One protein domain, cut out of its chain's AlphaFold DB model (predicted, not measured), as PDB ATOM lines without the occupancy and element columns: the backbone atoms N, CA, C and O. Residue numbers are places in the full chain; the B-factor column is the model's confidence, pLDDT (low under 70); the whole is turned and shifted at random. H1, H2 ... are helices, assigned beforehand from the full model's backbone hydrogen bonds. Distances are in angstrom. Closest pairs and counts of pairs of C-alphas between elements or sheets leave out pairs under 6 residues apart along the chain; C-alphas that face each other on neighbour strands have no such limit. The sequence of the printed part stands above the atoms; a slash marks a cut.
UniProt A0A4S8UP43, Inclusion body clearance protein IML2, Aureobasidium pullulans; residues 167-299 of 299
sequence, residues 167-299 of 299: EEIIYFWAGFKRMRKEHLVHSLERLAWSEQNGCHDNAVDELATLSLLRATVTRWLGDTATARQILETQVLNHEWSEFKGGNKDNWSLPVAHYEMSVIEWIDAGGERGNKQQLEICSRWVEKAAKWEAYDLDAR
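This is residues 167 to 299 of the 299 residues of the protein "Inclusion body clearance protein IML2" of Aureobasidium pullulans (UniProt A0A4S8UP43). What shape is this? Four long helices stand in a row, H2, H3, H6, H7, with H4 packed on H3 and H6 from one face and the short H1 on the other face; short H5 sits by the first residues of H3. How large and regular is it? The printed part has 133 residues with seven named helices, H1 to H7 in order, and no named strand: all helix. It is compact, with a radius of gyration of the C-alphas of 14.7 A and spans of 44 by 36 by 26 A.

Where are the first helices? H1 is residues 167 to 172, from C-alpha 167 at (209.832, 182.869, 133.898); H2 is 181 to 196, 22.6 A; H3 is 204 to 220, 24.1 A. And the others? H4 is 224 to 234, 15.2 A; H5 is 240 to 243; H6 is 252 to 267, 22.0 A; H7 is 275 to 289, 20.2 A, ending at C-alpha 289 (191.630, 188.674, 120.580).

What does the hub, H3, touch? H1 only just touches its residue 213, with 3 pairs of C-alphas within 8 A, the closest Glu 167 and Leu 213 at 7.3 A. H2 and H3 form a hairpin, closest C-alphas Leu 184 and Val 217, 6.2 A. H5 touches residues 204 to 205 alone, closest C-alphas Asp 205 and Phe 243, 5.7 A. Which helices make the bundle? H3, H4 and H6 make an up and down bundle, each running against the one before; the closest C-alphas of H3 and H4 are Ala 215 and Ala 227, 4.2 A, and of H4 and H6 Thr 224 and Ile 263, 5.8 A. Where is H7? It touches H6, closest C-alphas Ser 261 and Cys 281, 4.5 A, at a shallow tilt of 15 degrees, opposite ways. Are the backbones in order? Every O i to N i+4 pair is within hydrogen-bond range in H1, H2, H3 and H4; in H6 10 of 12 are, in H7 9 of 11, and H5 is too short for such a pair.

Is it unbroken? The printed part has no cut, and no link is long. What stands free? Residues 196 to 202 do, of which 196 belongs to H2. Where is confidence low? Residues 298 to 299 are under 70; the mean pLDDT of the printed part is 94.1.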
ATOM      1  N   GLU A 167     209.881 182.717 135.361       98.31
ATOM      2  CA  GLU A 167     209.832 182.869 133.898       98.31
ATOM      3  C   GLU A 167     208.431 183.253 133.405       98.31
ATOM      4  O   GLU A 167     208.299 184.076 132.499       98.31
ATOM      5  N   GLU A 168     207.371 182.749 134.050       97.62
ATOM      6  CA  GLU A 168     205.999 183.208 133.788       97.62
ATOM      7  C   GLU A 168     205.858 184.706 134.093       97.62
ATOM      8  O   GLU A 168     205.299 185.468 133.303       97.62
ATOM      9  N   ILE A 169     206.413 185.170 135.220       97.75
ATOM     10  CA  ILE A 169     206.357 186.591 135.588       97.75
ATOM     11  C   ILE A 169     207.194 187.449 134.638       97.75
ATOM     12  O   ILE A 169     206.741 188.527 134.242       97.75
ATOM     13  N   ILE A 170     208.377 186.979 134.241       98.44
ATOM     14  CA  ILE A 170     209.211 187.636 133.230       98.44
ATOM     15  C   ILE A 170     208.415 187.802 131.936       98.44
ATOM     16  O   ILE A 170     208.379 188.910 131.394       98.44
ATOM     17  N   TYR A 171     207.727 186.755 131.476       97.62
ATOM     18  CA  TYR A 171     206.862 186.826 130.302       97.62
ATOM     19  C   TYR A 171     205.769 187.890 130.474       97.62
ATOM     20  O   TYR A 171     205.663 188.815 129.668       97.62
ATOM     21  N   PHE A 172     205.015 187.831 131.575       95.44
ATOM     22  CA  PHE A 172     203.898 188.745 131.814       95.44
ATOM     23  C   PHE A 172     204.304 190.219 131.961       95.44
ATOM     24  O   PHE A 172     203.493 191.116 131.723       95.44
ATOM     25  N   TRP A 173     205.544 190.496 132.363       95.06
ATOM     26  CA  TRP A 173     206.101 191.853 132.421       95.06
ATOM     27  C   TRP A 173     206.920 192.239 131.182       95.06
ATOM     28  O   TRP A 173     207.605 193.266 131.183       95.06
ATOM     29  N   ALA A 174     206.813 191.459 130.101       95.31
ATOM     30  CA  ALA A 174     207.542 191.656 128.854       95.31
ATOM     31  C   ALA A 174     209.058 191.801 129.086       95.31
ATOM     32  O   ALA A 174     209.704 192.670 128.499       95.31
ATOM     33  N   GLY A 175     209.614 190.980 129.977       97.62
ATOM     34  CA  GLY A 175     211.012 191.025 130.396       97.62
ATOM     35  C   GLY A 175     211.986 190.529 129.333       97.62
ATOM     36  O   GLY A 175     213.026 191.152 129.136       97.62
ATOM     37  N   PHE A 176     211.621 189.492 128.571       98.19
ATOM     38  CA  PHE A 176     212.495 188.903 127.544       98.19
ATOM     39  C   PHE A 176     212.985 189.918 126.499       98.19
ATOM     40  O   PHE A 176     214.126 189.850 126.052       98.19
ATOM     41  N   LYS A 177     212.185 190.944 126.170       97.00
ATOM     42  CA  LYS A 177     212.607 192.000 125.229       97.00
ATOM     43  C   LYS A 177     213.758 192.870 125.750       97.00
ATOM     44  O   LYS A 177     214.495 193.442 124.952       97.00
ATOM     45  N   ARG A 178     213.896 192.980 127.077       97.81
ATOM     46  CA  ARG A 178     214.923 193.772 127.778       97.81
ATOM     47  C   ARG A 178     216.207 192.977 128.022       97.81
ATOM     48  O   ARG A 178     217.194 193.516 128.510       97.81
ATOM     49  N   MET A 179     216.200 191.683 127.720       98.56
ATOM     50  CA  MET A 179     217.309 190.781 127.993       98.56
ATOM     51  C   MET A 179     218.316 190.732 126.837       98.56
ATOM     52  O   MET A 179     217.965 190.839 125.654       98.56
ATOM     53  N   ARG A 180     219.592 190.543 127.195       98.44
ATOM     54  CA  ARG A 180     220.657 190.151 126.265       98.44
ATOM     55  C   ARG A 180     220.688 188.629 126.124       98.44
ATOM     56  O   ARG A 180     219.993 187.915 126.845       98.44
ATOM     57  N   LYS A 181     221.485 188.141 125.171       98.38
ATOM     58  CA  LYS A 181     221.546 186.721 124.808       98.38
ATOM     59  C   LYS A 181     221.859 185.834 126.014       98.38
ATOM     60  O   LYS A 181     221.211 184.815 126.190       98.38
ATOM     61  N   GLU A 182     222.810 186.231 126.845       98.19
ATOM     62  CA  GLU A 182     223.223 185.498 128.039       98.19
ATOM     63  C   GLU A 182     222.094 185.354 129.072       98.19
ATOM     64  O   GLU A 182     221.942 184.286 129.657       98.19
ATOM     65  N   HIS A 183     221.249 186.377 129.238       98.50
ATOM     66  CA  HIS A 183     220.099 186.308 130.143       98.50
ATOM     67  C   HIS A 183     219.018 185.379 129.570       98.50
ATOM     68  O   HIS A 183     218.505 184.520 130.272       98.50
ATOM     69  N   LEU A 184     218.738 185.477 128.264       98.75
ATOM     70  CA  LEU A 184     217.787 184.587 127.582       98.75
ATOM     71  C   LEU A 184     218.232 183.116 127.624       98.75
ATOM     72  O   LEU A 184     217.411 182.222 127.810       98.75
ATOM     73  N   VAL A 185     219.533 182.852 127.469       98.50
ATOM     74  CA  VAL A 185     220.088 181.499 127.625       98.50
ATOM     75  C   VAL A 185     219.865 180.993 129.050       98.50
ATOM     76  O   VAL A 185     219.421 179.862 129.215       98.50
ATOM     77  N   HIS A 186     220.070 181.834 130.066       98.25
ATOM     78  CA  HIS A 186     219.780 181.451 131.445       98.25
ATOM     79  C   HIS A 186     218.287 181.139 131.676       98.25
ATOM     80  O   HIS A 186     217.973 180.138 132.322       98.25
ATOM     81  N   SER A 187     217.356 181.902 131.087       98.62
ATOM     82  CA  SER A 187     215.925 181.544 131.082       98.62
ATOM     83  C   SER A 187     215.674 180.149 130.497       98.62
ATOM     84  O   SER A 187     214.939 179.354 131.085       98.62
ATOM     85  N   LEU A 188     216.310 179.801 129.369       98.44
ATOM     86  CA  LEU A 188     216.199 178.450 128.797       98.44
ATOM     87  C   LEU A 188     216.751 177.373 129.738       98.44
ATOM     88  O   LEU A 188     216.159 176.300 129.827       98.44
ATOM     89  N   GLU A 189     217.837 177.645 130.465       97.31
ATOM     90  CA  GLU A 189     218.381 176.715 131.463       97.31
ATOM     91  C   GLU A 189     217.389 176.462 132.609       97.31
ATOM     92  O   GLU A 189     217.231 175.317 133.037       97.31
ATOM     93  N   ARG A 190     216.685 177.496 133.092       96.69
ATOM     94  CA  ARG A 190     215.649 177.343 134.136       96.69
ATOM     95  C   ARG A 190     214.449 176.529 133.652       96.69
ATOM     96  O   ARG A 190     213.931 175.669 134.375       96.69
ATOM     97  N   LEU A 191     214.026 176.762 132.412       97.19
ATOM     98  CA  LEU A 191     212.941 176.010 131.783       97.19
ATOM     99  C   LEU A 191     213.342 174.542 131.561       97.19
ATOM    100  O   LEU A 191     212.583 173.644 131.922       97.19
ATOM    101  N   ALA A 192     214.557 174.287 131.067       95.88
ATOM    102  CA  ALA A 192     215.094 172.937 130.892       95.88
ATOM    103  C   ALA A 192     215.233 172.187 132.226       95.88
ATOM    104  O   ALA A 192     214.918 171.001 132.306       95.88
ATOM    105  N   TRP A 193     215.637 172.879 133.297       94.56
ATOM    106  CA  TRP A 193     215.658 172.288 134.634       94.56
ATOM    107  C   TRP A 193     214.265 171.792 135.041       94.56
ATOM    108  O   TRP A 193     214.138 170.669 135.531       94.56
ATOM    109  N   SER A 194     213.217 172.589 134.799       91.56
ATOM    110  CA  SER A 194     211.837 172.219 135.152       91.56
ATOM    111  C   SER A 194     211.366 170.964 134.408       91.56
ATOM    112  O   SER A 194     210.769 170.088 135.028       91.56
ATOM    113  N   GLU A 195     211.707 170.849 133.120       90.44
ATOM    114  CA  GLU A 195     211.406 169.686 132.269       90.44
ATOM    115  C   GLU A 195     212.055 168.392 132.792       90.44
ATOM    116  O   GLU A 195     211.461 167.316 132.751       90.44
ATOM    117  N   GLN A 196     213.283 168.490 133.309       91.06
ATOM    118  CA  GLN A 196     214.118 167.330 133.642       91.06
ATOM    119  C   GLN A 196     213.963 166.840 135.089       91.06
ATOM    120  O   GLN A 196     214.343 165.711 135.393       91.06
ATOM    121  N   ASN A 197     213.427 167.665 135.997       87.62
ATOM    122  CA  ASN A 197     213.457 167.401 137.444       87.62
ATOM    123  C   ASN A 197     212.090 167.037 138.054       87.62
ATOM    124  O   ASN A 197     211.938 167.055 139.276       87.62
ATOM    125  N   GLY A 198     211.088 166.688 137.236       81.12
ATOM    126  CA  GLY A 198     209.826 166.092 137.706       81.12
ATOM    127  C   GLY A 198     208.963 166.992 138.604       81.12
ATOM    128  O   GLY A 198     208.133 166.497 139.376       81.12
ATOM    129  N   CYS A 199     209.134 168.315 138.520       81.75
ATOM    130  CA  CYS A 199     208.420 169.284 139.360       81.75
ATOM    131  C   CYS A 199     206.956 169.527 138.930       81.75
ATOM    132  O   CYS A 199     206.223 170.258 139.593       81.75
ATOM    133  N   HIS A 200     206.515 168.905 137.833       84.62
ATOM    134  CA  HIS A 200     205.144 168.924 137.312       84.62
ATOM    135  C   HIS A 200     204.610 167.495 137.109       84.62
ATOM    136  O   HIS A 200     205.366 166.524 137.128       84.62
ATOM    137  N   ASP A 201     203.295 167.340 136.941       86.19
ATOM    138  CA  ASP A 201     202.614 166.035 136.771       86.19
ATOM    139  C   ASP A 201     202.520 165.588 135.303       86.19
ATOM    140  O   ASP A 201     201.651 164.798 134.947       86.19
ATOM    141  N   ASN A 202     203.361 166.145 134.425       86.75
ATOM    142  CA  ASN A 202     203.155 166.098 132.965       86.75
ATOM    143  C   ASN A 202     201.739 166.549 132.560       86.75
ATOM    144  O   ASN A 202     201.184 166.099 131.560       86.75
ATOM    145  N   ALA A 203     201.140 167.428 133.368       92.81
ATOM    146  CA  ALA A 203     199.835 167.987 133.094       92.81
ATOM    147  C   ALA A 203     199.926 168.886 131.855       92.81
ATOM    148  O   ALA A 203     200.843 169.704 131.752       92.81
ATOM    149  N   VAL A 204     198.974 168.725 130.931       95.62
ATOM    150  CA  VAL A 204     198.942 169.424 129.634       95.62
ATOM    151  C   VAL A 204     199.115 170.932 129.799       95.62
ATOM    152  O   VAL A 204     199.887 171.543 129.071       95.62
ATOM    153  N   ASP A 205     198.469 171.528 130.799       95.62
ATOM    154  CA  ASP A 205     198.528 172.965 131.048       95.62
ATOM    155  C   ASP A 205     199.930 173.462 131.443       95.62
ATOM    156  O   ASP A 205     200.381 174.494 130.949       95.62
ATOM    157  N   GLU A 206     200.653 172.706 132.276       95.38
ATOM    158  CA  GLU A 206     202.027 173.040 132.673       95.38
ATOM    159  C   GLU A 206     203.032 172.785 131.547       95.38
ATOM    160  O   GLU A 206     203.937 173.597 131.353       95.38
ATOM    161  N   LEU A 207     202.870 171.691 130.794       96.56
ATOM    162  CA  LEU A 207     203.722 171.391 129.639       96.56
ATOM    163  C   LEU A 207     203.543 172.439 128.537       96.56
ATOM    164  O   LEU A 207     204.527 172.954 128.018       96.56
ATOM    165  N   ALA A 208     202.305 172.839 128.254       97.31
ATOM    166  CA  ALA A 208     202.016 173.914 127.317       97.31
ATOM    167  C   ALA A 208     202.605 175.256 127.778       97.31
ATOM    168  O   ALA A 208     203.151 175.995 126.961       97.31
ATOM    169  N   THR A 209     202.551 175.578 129.077       97.25
ATOM    170  CA  THR A 209     203.223 176.769 129.624       97.25
ATOM    171  C   THR A 209     204.742 176.692 129.457       97.25
ATOM    172  O   THR A 209     205.352 177.663 129.010       97.25
ATOM    173  N   LEU A 210     205.363 175.546 129.756       97.81
ATOM    174  CA  LEU A 210     206.794 175.320 129.531       97.81
ATOM    175  C   LEU A 210     207.171 175.528 128.057       97.81
ATOM    176  O   LEU A 210     208.100 176.280 127.757       97.81
ATOM    177  N   SER A 211     206.446 174.890 127.140       98.31
ATOM    178  CA  SER A 211     206.703 174.968 125.704       98.31
ATOM    179  C   SER A 211     206.465 176.367 125.146       98.31
ATOM    180  O   SER A 211     207.285 176.850 124.366       98.31
ATOM    181  N   LEU A 212     205.422 177.065 125.600       98.56
ATOM    182  CA  LEU A 212     205.178 178.461 125.244       98.56
ATOM    183  C   LEU A 212     206.356 179.355 125.650       98.56
ATOM    184  O   LEU A 212     206.892 180.075 124.811       98.56
ATOM    185  N   LEU A 213     206.795 179.284 126.912       98.56
ATOM    186  CA  LEU A 213     207.911 180.099 127.399       98.56
ATOM    187  C   LEU A 213     209.206 179.784 126.641       98.56
ATOM    188  O   LEU A 213     209.914 180.702 126.224       98.56
ATOM    189  N   ARG A 214     209.491 178.500 126.378       98.56
ATOM    190  CA  ARG A 214     210.643 178.083 125.562       98.56
ATOM    191  C   ARG A 214     210.566 178.643 124.147       98.56
ATOM    192  O   ARG A 214     211.570 179.161 123.659       98.56
ATOM    193  N   ALA A 215     209.405 178.569 123.499       98.81
ATOM    194  CA  ALA A 215     209.204 179.122 122.166       98.81
ATOM    195  C   ALA A 215     209.421 180.641 122.155       98.81
ATOM    196  O   ALA A 215     210.162 181.145 121.313       98.81
ATOM    197  N   THR A 216     208.863 181.369 123.125       98.62
ATOM    198  CA  THR A 216     209.050 182.819 123.239       98.62
ATOM    199  C   THR A 216     210.519 183.194 123.417       98.62
ATOM    200  O   THR A 216     211.015 184.075 122.714       98.62
ATOM    201  N   VAL A 217     211.241 182.536 124.326       98.69
ATOM    202  CA  VAL A 217     212.669 182.819 124.541       98.69
ATOM    203  C   VAL A 217     213.491 182.472 123.294       98.69
ATOM    204  O   VAL A 217     214.335 183.264 122.876       98.69
ATOM    205  N   THR A 218     213.192 181.348 122.638       98.75
ATOM    206  CA  THR A 218     213.825 180.928 121.372       98.75
ATOM    207  C   THR A 218     213.602 181.957 120.256       98.75
ATOM    208  O   THR A 218     214.547 182.348 119.569       98.75
ATOM    209  N   ARG A 219     212.388 182.509 120.147       98.38
ATOM    210  CA  ARG A 219     212.068 183.612 119.229       98.38
ATOM    211  C   ARG A 219     212.873 184.872 119.549       98.38
ATOM    212  O   ARG A 219     213.384 185.514 118.635       98.38
ATOM    213  N   TRP A 220     213.030 185.227 120.825       98.00
ATOM    214  CA  TRP A 220     213.867 186.364 121.242       98.00
ATOM    215  C   TRP A 220     215.363 186.159 120.978       98.00
ATOM    216  O   TRP A 220     216.089 187.142 120.819       98.00
ATOM    217  N   LEU A 221     215.816 184.908 120.878       98.19
ATOM    218  CA  LEU A 221     217.157 184.549 120.411       98.19
ATOM    219  C   LEU A 221     217.304 184.609 118.879       98.19
ATOM    220  O   LEU A 221     218.417 184.465 118.378       98.19
ATOM    221  N   GLY A 222     216.214 184.874 118.152       97.31
ATOM    222  CA  GLY A 222     216.189 185.052 116.700       97.31
ATOM    223  C   GLY A 222     215.842 183.793 115.903       97.31
ATOM    224  O   GLY A 222     215.840 183.855 114.679       97.31
ATOM    225  N   ASP A 223     215.537 182.674 116.561       98.25
ATOM    226  CA  ASP A 223     215.169 181.424 115.889       98.25
ATOM    227  C   ASP A 223     213.641 181.273 115.820       98.25
ATOM    228  O   ASP A 223     213.000 180.616 116.647       98.25
ATOM    229  N   THR A 224     213.036 181.945 114.838       98.12
ATOM    230  CA  THR A 224     211.583 181.919 114.611       98.12
ATOM    231  C   THR A 224     211.090 180.555 114.135       98.12
ATOM    232  O   THR A 224     209.990 180.149 114.509       98.12
ATOM    233  N   ALA A 225     211.906 179.813 113.381       98.44
ATOM    234  CA  ALA A 225     211.559 178.494 112.862       98.44
ATOM    235  C   ALA A 225     211.402 177.461 113.988       98.44
ATOM    236  O   ALA A 225     210.368 176.795 114.074       98.44
ATOM    237  N   THR A 226     212.377 177.373 114.898       98.56
ATOM    238  CA  THR A 226     212.288 176.460 116.047       98.56
ATOM    239  C   THR A 226     211.171 176.883 116.999       98.56
ATOM    240  O   THR A 226     210.403 176.038 117.463       98.56
ATOM    241  N   ALA A 227     211.022 178.187 117.265       98.69
ATOM    242  CA  ALA A 227     209.935 178.692 118.102       98.69
ATOM    243  C   ALA A 227     208.554 178.300 117.548       98.69
ATOM    244  O   ALA A 227     207.706 177.809 118.294       98.69
ATOM    245  N   ARG A 228     208.351 178.449 116.233       98.69
ATOM    246  CA  ARG A 228     207.125 178.049 115.532       98.69
ATOM    247  C   ARG A 228     206.850 176.562 115.698       98.69
ATOM    248  O   ARG A 228     205.753 176.197 116.109       98.69
ATOM    249  N   GLN A 229     207.854 175.722 115.447       98.75
ATOM    250  CA  GLN A 229     207.719 174.275 115.581       98.75
ATOM    251  C   GLN A 229     207.315 173.873 117.006       98.75
ATOM    252  O   GLN A 229     206.445 173.019 117.176       98.75
ATOM    253  N   ILE A 230     207.909 174.492 118.034       98.75
ATOM    254  CA  ILE A 230     207.537 174.241 119.434       98.75
ATOM    255  C   ILE A 230     206.063 174.600 119.665       98.75
ATOM    256  O   ILE A 230     205.322 173.778 120.200       98.75
ATOM    257  N   LEU A 231     205.620 175.788 119.235       98.75
ATOM    258  CA  LEU A 231     204.224 176.207 119.405       98.75
ATOM    259  C   LEU A 231     203.255 175.261 118.691       98.75
ATOM    260  O   LEU A 231     202.270 174.847 119.292       98.75
ATOM    261  N   GLU A 232     203.529 174.897 117.439       98.50
ATOM    262  CA  GLU A 232     202.657 174.028 116.639       98.50
ATOM    263  C   GLU A 232     202.546 172.616 117.213       98.50
ATOM    264  O   GLU A 232     201.459 172.049 117.245       98.50
ATOM    265  N   THR A 233     203.662 172.045 117.673       98.44
ATOM    266  CA  THR A 233     203.724 170.627 118.060       98.44
ATOM    267  C   THR A 233     203.495 170.363 119.546       98.44
ATOM    268  O   THR A 233     203.266 169.211 119.906       98.44
ATOM    269  N   GLN A 234     203.578 171.387 120.404       98.06
ATOM    270  CA  GLN A 234     203.532 171.217 121.866       98.06
ATOM    271  C   GLN A 234     202.525 172.130 122.576       98.06
ATOM    272  O   GLN A 234     202.348 172.001 123.786       98.06
ATOM    273  N   VAL A 235     201.905 173.084 121.873       98.19
ATOM    274  CA  VAL A 235     200.897 173.976 122.471       98.19
ATOM    275  C   VAL A 235     199.626 174.011 121.631       98.19
ATOM    276  O   VAL A 235     198.559 173.644 122.111       98.19
ATOM    277  N   LEU A 236     199.730 174.425 120.368       98.12
ATOM    278  CA  LEU A 236     198.604 174.623 119.448       98.12
ATOM    279  C   LEU A 236     197.993 173.311 118.925       98.12
ATOM    280  O   LEU A 236     196.960 173.352 118.264       98.12
ATOM    281  N   ASN A 237     198.617 172.167 119.206       97.62
ATOM    282  CA  ASN A 237     198.083 170.836 118.922       97.62
ATOM    283  C   ASN A 237     197.058 170.355 119.965       97.62
ATOM    284  O   ASN A 237     196.453 169.305 119.757       97.62
ATOM    285  N   HIS A 238     196.899 171.078 121.076       97.81
ATOM    286  CA  HIS A 238     195.950 170.749 122.134       97.81
ATOM    287  C   HIS A 238     194.597 171.432 121.941       97.81
ATOM    288  O   HIS A 238     194.489 172.533 121.396       97.81
ATOM    289  N   GLU A 239     193.557 170.798 122.474       96.25
ATOM    290  CA  GLU A 239     192.203 171.329 122.484       96.25
ATOM    291  C   GLU A 239     191.973 172.218 123.707       96.25
ATOM    292  O   GLU A 239     192.391 171.924 124.829       96.25
ATOM    293  N   TRP A 240     191.223 173.306 123.527       95.19
ATOM    294  CA  TRP A 240     190.977 174.268 124.604       95.19
ATOM    295  C   TRP A 240     190.297 173.658 125.844       95.19
ATOM    296  O   TRP A 240     190.530 174.096 126.972       95.19
ATOM    297  N   SER A 241     189.488 172.613 125.668       95.62
ATOM    298  CA  SER A 241     188.850 171.888 126.773       95.62
ATOM    299  C   SER A 241     189.856 171.252 127.744       95.62
ATOM    300  O   SER A 241     189.542 171.114 128.927       95.62
ATOM    301  N   GLU A 242     191.072 170.927 127.294       96.25
ATOM    302  CA  GLU A 242     192.121 170.315 128.118       96.25
ATOM    303  C   GLU A 242     192.672 171.275 129.183       96.25
ATOM    304  O   GLU A 242     193.129 170.829 130.239       96.25
ATOM    305  N   PHE A 243     192.551 172.584 128.949       95.19
ATOM    306  CA  PHE A 243     193.007 173.660 129.836       95.19
ATOM    307  C   PHE A 243     191.933 174.117 130.834       95.19
ATOM    308  O   PHE A 243     192.201 174.933 131.717       95.19
ATOM    309  N   LYS A 244     190.701 173.603 130.719       91.81
ATOM    310  CA  LYS A 244     189.582 173.999 131.582       91.81
ATOM    311  C   LYS A 244     189.528 173.186 132.878       91.81
ATOM    312  O   LYS A 244     189.763 171.976 132.898       91.81
ATOM    313  N   GLY A 245     189.091 173.861 133.943       89.94
ATOM    314  CA  GLY A 245     188.708 173.254 135.218       89.94
ATOM    315  C   GLY A 245     189.843 173.081 136.232       89.94
ATOM    316  O   GLY A 245     191.028 173.116 135.905       89.94
ATOM    317  N   GLY A 246     189.448 172.880 137.491       91.50
ATOM    318  CA  GLY A 246     190.369 172.690 138.612       91.50
ATOM    319  C   GLY A 246     191.342 173.858 138.784       91.50
ATOM    320  O   GLY A 246     190.974 175.020 138.613       91.50
ATOM    321  N   ASN A 247     192.594 173.529 139.105       94.56
ATOM    322  CA  ASN A 247     193.679 174.498 139.258       94.56
ATOM    323  C   ASN A 247     194.583 174.592 138.011       94.56
ATOM    324  O   ASN A 247     195.759 174.927 138.140       94.56
ATOM    325  N   LYS A 248     194.067 174.270 136.817       95.06
ATOM    326  CA  LYS A 248     194.856 174.284 135.578       95.06
ATOM    327  C   LYS A 248     195.173 175.696 135.092       95.06
ATOM    328  O   LYS A 248     194.325 176.587 135.163       95.06
ATOM    329  N   ASP A 249     196.372 175.872 134.550       93.94
ATOM    330  CA  ASP A 249     196.737 177.036 133.759       93.94
ATOM    331  C   ASP A 249     195.951 177.062 132.452       93.94
ATOM    332  O   ASP A 249     195.835 176.071 131.741       93.94
ATOM    333  N   ASN A 250     195.381 178.217 132.138       94.56
ATOM    334  CA  ASN A 250     194.491 178.379 130.991       94.56
ATOM    335  C   ASN A 250     194.925 179.524 130.069       94.56
ATOM    336  O   ASN A 250     194.187 179.907 129.170       94.56
ATOM    337  N   TRP A 251     196.116 180.079 130.284       95.38
ATOM    338  CA  TRP A 251     196.610 181.229 129.533       95.38
ATOM    339  C   TRP A 251     197.552 180.838 128.389       95.38
ATOM    340  O   TRP A 251     197.701 181.598 127.439       95.38
ATOM    341  N   SER A 252     198.172 179.656 128.431       96.00
ATOM    342  CA  SER A 252     199.213 179.281 127.469       96.00
ATOM    343  C   SER A 252     198.682 179.076 126.046       96.00
ATOM    344  O   SER A 252     199.270 179.592 125.100       96.00
ATOM    345  N   LEU A 253     197.539 178.404 125.873       96.25
ATOM    346  CA  LEU A 253     196.939 178.194 124.549       96.25
ATOM    347  C   LEU A 253     196.493 179.495 123.842       96.25
ATOM    348  O   LEU A 253     196.884 179.695 122.686       96.25
ATOM    349  N   PRO A 254     195.719 180.408 124.471       95.50
ATOM    350  CA  PRO A 254     195.389 181.684 123.833       95.50
ATOM    351  C   PRO A 254     196.636 182.514 123.528       95.50
ATOM    352  O   PRO A 254     196.766 183.076 122.441       95.50
ATOM    353  N   VAL A 255     197.601 182.539 124.446       96.38
ATOM    354  CA  VAL A 255     198.832 183.310 124.267       96.38
ATOM    355  C   VAL A 255     199.745 182.714 123.189       96.38
ATOM    356  O   VAL A 255     200.423 183.464 122.491       96.38
ATOM    357  N   ALA A 256     199.711 181.402 122.948       97.88
ATOM    358  CA  ALA A 256     200.428 180.786 121.831       97.88
ATOM    359  C   ALA A 256     199.961 181.309 120.465       97.88
ATOM    360  O   ALA A 256     200.773 181.432 119.549       97.88
ATOM    361  N   HIS A 257     198.684 181.683 120.325       97.31
ATOM    362  CA  HIS A 257     198.186 182.333 119.109       97.31
ATOM    363  C   HIS A 257     198.789 183.733 118.938       97.31
ATOM    364  O   HIS A 257     199.185 184.101 117.832       97.31
ATOM    365  N   TYR A 258     198.916 184.495 120.029       96.06
ATOM    366  CA  TYR A 258     199.630 185.771 120.011       96.06
ATOM    367  C   TYR A 258     201.105 185.574 119.636       96.06
ATOM    368  O   TYR A 258     201.590 186.224 118.713       96.06
ATOM    369  N   GLU A 259     201.813 184.643 120.270       97.81
ATOM    370  CA  GLU A 259     203.224 184.392 119.966       97.81
ATOM    371  C   GLU A 259     203.430 183.917 118.521       97.81
ATOM    372  O   GLU A 259     204.355 184.389 117.858       97.81
ATOM    373  N   MET A 260     202.523 183.096 117.983       98.00
ATOM    374  CA  MET A 260     202.528 182.729 116.566       98.00
ATOM    375  C   MET A 260     202.354 183.955 115.664       98.00
ATOM    376  O   MET A 260     203.085 184.108 114.690       98.00
ATOM    377  N   SER A 261     201.459 184.886 116.012       96.69
ATOM    378  CA  SER A 261     201.309 186.133 115.250       96.69
ATOM    379  C   SER A 261     202.595 186.964 115.213       96.69
ATOM    380  O   SER A 261     202.934 187.537 114.178       96.69
ATOM    381  N   VAL A 262     203.352 186.984 116.315       96.25
ATOM    382  CA  VAL A 262     204.629 187.698 116.388       96.25
ATOM    383  C   VAL A 262     205.675 187.027 115.498       96.25
ATOM    384  O   VAL A 262     206.415 187.732 114.816       96.25
ATOM    385  N   ILE A 263     205.722 185.692 115.463       97.25
ATOM    386  CA  ILE A 263     206.587 184.936 114.541       97.25
ATOM    387  C   ILE A 263     206.247 185.294 113.091       97.25
ATOM    388  O   ILE A 263     207.138 185.702 112.352       97.25
ATOM    389  N   GLU A 264     204.971 185.233 112.701       95.94
ATOM    390  CA  GLU A 264     204.546 185.583 111.337       95.94
ATOM    391  C   GLU A 264     204.874 187.033 110.976       95.94
ATOM    392  O   GLU A 264     205.272 187.322 109.851       95.94
ATOM    393  N   TRP A 265     204.724 187.961 111.924       95.62
ATOM    394  CA  TRP A 265     205.084 189.360 111.715       95.62
ATOM    395  C   TRP A 265     206.586 189.540 111.477       95.62
ATOM    396  O   TRP A 265     206.974 190.286 110.576       95.62
ATOM    397  N   ILE A 266     207.432 188.847 112.247       95.00
ATOM    398  CA  ILE A 266     208.889 188.871 112.064       95.00
ATOM    399  C   ILE A 266     209.257 188.275 110.702       95.00
ATOM    400  O   ILE A 266     209.956 188.930 109.928       95.00
ATOM    401  N   ASP A 267     208.742 187.084 110.384       93.69
ATOM    402  CA  ASP A 267     209.034 186.369 109.136       93.69
ATOM    403  C   ASP A 267     208.534 187.144 107.901       93.69
ATOM    404  O   ASP A 267     209.154 187.098 106.837       93.69
ATOM    405  N   ALA A 268     207.451 187.918 108.039       93.81
ATOM    406  CA  ALA A 268     206.949 188.802 106.992       93.81
ATOM    407  C   ALA A 268     207.850 190.022 106.729       93.81
ATOM    408  O   ALA A 268     207.654 190.686 105.716       93.81
ATOM    409  N   GLY A 269     208.814 190.344 107.602       91.88
ATOM    410  CA  GLY A 269     209.663 191.541 107.501       91.88
ATOM    411  C   GLY A 269     209.199 192.726 108.358       91.88
ATOM    412  O   GLY A 269     209.594 193.872 108.113       91.88
ATOM    413  N   GLY A 270     208.358 192.470 109.360       91.56
ATOM    414  CA  GLY A 270     207.886 193.461 110.319       91.56
ATOM    415  C   GLY A 270     207.049 194.568 109.677       91.56
ATOM    416  O   GLY A 270     206.188 194.322 108.836       91.56
ATOM    417  N   GLU A 271     207.313 195.822 110.055       87.56
ATOM    418  CA  GLU A 271     206.610 197.005 109.524       87.56
ATOM    419  C   GLU A 271     206.712 197.155 107.999       87.56
ATOM    420  O   GLU A 271     205.861 197.787 107.377       87.56
ATOM    421  N   ARG A 272     207.757 196.585 107.388       89.56
ATOM    422  CA  ARG A 272     208.001 196.646 105.940       89.56
ATOM    423  C   ARG A 272     207.511 195.397 105.211       89.56
ATOM    424  O   ARG A 272     207.850 195.208 104.043       89.56
ATOM    425  N   GLY A 273     206.773 194.535 105.904       86.62
ATOM    426  CA  GLY A 273     206.403 193.235 105.385       86.62
ATOM    427  C   GLY A 273     205.374 193.264 104.264       86.62
ATOM    428  O   GLY A 273     204.621 194.223 104.086       86.62
ATOM    429  N   ASN A 274     205.333 192.181 103.487       87.25
ATOM    430  CA  ASN A 274     204.351 192.024 102.419       87.25
ATOM    431  C   ASN A 274     202.940 191.899 103.016       87.25
ATOM    432  O   ASN A 274     202.699 191.068 103.891       87.25
ATOM    433  N   LYS A 275     201.984 192.666 102.478       88.31
ATOM    434  CA  LYS A 275     200.568 192.631 102.866       88.31
ATOM    435  C   LYS A 275     199.993 191.211 102.958       88.31
ATOM    436  O   LYS A 275     199.318 190.909 103.933       88.31
ATOM    437  N   GLN A 276     200.283 190.335 101.993       87.06
ATOM    438  CA  GLN A 276     199.765 188.958 101.990       87.06
ATOM    439  C   GLN A 276     200.301 188.119 103.160       87.06
ATOM    440  O   GLN A 276     199.576 187.302 103.716       87.06
ATOM    441  N   GLN A 277     201.557 188.329 103.559       85.00
ATOM    442  CA  GLN A 277     202.142 187.643 104.716       85.00
ATOM    443  C   GLN A 277     201.618 188.246 106.028       85.00
ATOM    444  O   GLN A 277     201.288 187.517 106.961       85.00
ATOM    445  N   LEU A 278     201.433 189.568 106.075       90.38
ATOM    446  CA  LEU A 278     200.829 190.254 107.221       90.38
ATOM    447  C   LEU A 278     199.362 189.852 107.452       90.38
ATOM    448  O   LEU A 278     198.910 189.840 108.594       90.38
ATOM    449  N   GLU A 279     198.623 189.449 106.413       91.50
ATOM    450  CA  GLU A 279     197.275 188.881 106.567       91.50
ATOM    451  C   GLU A 279     197.271 187.580 107.389       91.50
ATOM    452  O   GLU A 279     196.299 187.316 108.101       91.50
ATOM    453  N   ILE A 280     198.346 186.783 107.349       90.81
ATOM    454  CA  ILE A 280     198.485 185.576 108.181       90.81
ATOM    455  C   ILE A 280     198.644 185.971 109.651       90.81
ATOM    456  O   ILE A 280     197.941 185.431 110.507       90.81
ATOM    457  N   CYS A 281     199.495 186.962 109.938       91.31
ATOM    458  CA  CYS A 281     199.645 187.532 111.278       91.31
ATOM    459  C   CYS A 281     198.294 188.007 111.837       91.31
ATOM    460  O   CYS A 281     197.904 187.594 112.932       91.31
ATOM    461  N   SER A 282     197.528 188.780 111.059       91.06
ATOM    462  CA  SER A 282     196.209 189.274 111.477       91.06
ATOM    463  C   SER A 282     195.259 188.148 111.887       91.06
ATOM    464  O   SER A 282     194.569 188.276 112.895       91.06
ATOM    465  N   ARG A 283     195.256 187.009 111.179       94.62
ATOM    466  CA  ARG A 283     194.409 185.858 111.546       94.62
ATOM    467  C   ARG A 283     194.777 185.278 112.910       94.62
ATOM    468  O   ARG A 283     193.884 184.882 113.656       94.62
ATOM    469  N   TRP A 284     196.063 185.217 113.244       95.38
ATOM    470  CA  TRP A 284     196.516 184.740 114.550       95.38
ATOM    471  C   TRP A 284     196.173 185.722 115.674       95.38
ATOM    472  O   TRP A 284     195.642 185.294 116.701       95.38
ATOM    473  N   VAL A 285     196.380 187.025 115.453       92.75
ATOM    474  CA  VAL A 285     195.968 188.069 116.408       92.75
ATOM    475  C   VAL A 285     194.461 188.022 116.640       92.75
ATOM    476  O   VAL A 285     194.013 188.073 117.782       92.75
ATOM    477  N   GLU A 286     193.665 187.876 115.579       94.44
ATOM    478  CA  GLU A 286     192.210 187.785 115.692       94.44
ATOM    479  C   GLU A 286     191.752 186.571 116.503       94.44
ATOM    480  O   GLU A 286     190.791 186.691 117.262       94.44
ATOM    481  N   LYS A 287     192.424 185.420 116.368       93.69
ATOM    482  CA  LYS A 287     192.132 184.241 117.196       93.69
ATOM    483  C   LYS A 287     192.384 184.534 118.675       93.69
ATOM    484  O   LYS A 287     191.512 184.247 119.486       93.69
ATOM    485  N   ALA A 288     193.523 185.140 119.013       90.88
ATOM    486  CA  ALA A 288     193.836 185.510 120.394       90.88
ATOM    487  C   ALA A 288     192.851 186.558 120.949       90.88
ATOM    488  O   ALA A 288     192.353 186.411 122.058       90.88
ATOM    489  N   ALA A 289     192.513 187.584 120.161       90.00
ATOM    490  CA  ALA A 289     191.630 188.674 120.580       90.00
ATOM    491  C   ALA A 289     190.158 188.261 120.753       90.00
ATOM    492  O   ALA A 289     189.421 188.904 121.496       90.00
ATOM    493  N   LYS A 290     189.711 187.221 120.039       91.88
ATOM    494  CA  LYS A 290     188.348 186.669 120.128       91.88
ATOM    495  C   LYS A 290     188.265 185.463 121.072       91.88
ATOM    496  O   LYS A 290     187.232 184.792 121.086       91.88
ATOM    497  N   TRP A 291     189.335 185.156 121.807       92.62
ATOM    498  CA  TRP A 291     189.336 184.037 122.740       92.62
ATOM    499  C   TRP A 291     188.338 184.281 123.876       92.62
ATOM    500  O   TRP A 291     188.031 185.419 124.229       92.62
ATOM    501  N   GLU A 292     187.797 183.207 124.443       90.94
ATOM    502  CA  GLU A 292     187.008 183.336 125.670       90.94
ATOM    503  C   GLU A 292     187.904 183.698 126.866       90.94
ATOM    504  O   GLU A 292     189.118 183.549 126.801       90.94
ATOM    505  N   ALA A 293     187.318 184.148 127.977       87.56
ATOM    506  CA  ALA A 293     188.090 184.622 129.125       87.56
ATOM    507  C   ALA A 293     189.068 183.562 129.676       87.56
ATOM    508  O   ALA A 293     188.683 182.427 129.970       87.56
ATOM    509  N   TYR A 294     190.315 183.976 129.896       89.69
ATOM    510  CA  TYR A 294     191.376 183.189 130.527       89.69
ATOM    511  C   TYR A 294     192.140 184.028 131.564       89.69
ATOM    512  O   TYR A 294     191.877 185.219 131.755       89.69
ATOM    513  N   ASP A 295     193.074 183.413 132.290       86.00
ATOM    514  CA  ASP A 295     193.871 184.146 133.270       86.00
ATOM    515  C   ASP A 295     194.720 185.232 132.615       86.00
ATOM    516  O   ASP A 295     195.449 184.979 131.664       86.00
ATOM    517  N   LEU A 296     194.688 186.429 133.206       80.62
ATOM    518  CA  LEU A 296     195.408 187.611 132.722       80.62
ATOM    519  C   LEU A 296     194.945 188.127 131.345       80.62
ATOM    520  O   LEU A 296     195.618 188.985 130.792       80.62
ATOM    521  N   ASP A 297     193.779 187.705 130.847       76.19
ATOM    522  CA  ASP A 297     193.170 188.202 129.596       76.19
ATOM    523  C   ASP A 297     192.932 189.729 129.594       76.19
ATOM    524  O   ASP A 297     193.038 190.405 128.580       76.19
ATOM    525  N   ALA A 298     192.690 190.324 130.765       64.44
ATOM    526  CA  ALA A 298     192.487 191.769 130.914       64.44
ATOM    527  C   ALA A 298     193.792 192.597 130.975       64.44
ATOM    528  O   ALA A 298     193.779 193.693 131.549       64.44
ATOM    529  N   ARG A 299     194.918 192.058 130.496       54.06
ATOM    530  CA  ARG A 299     196.253 192.653 130.646       54.06
ATOM    531  C   ARG A 299     196.768 193.321 129.375       54.06
ATOM    532  O   ARG A 299     196.514 192.794 128.276       54.06
TER     533      ARG A 299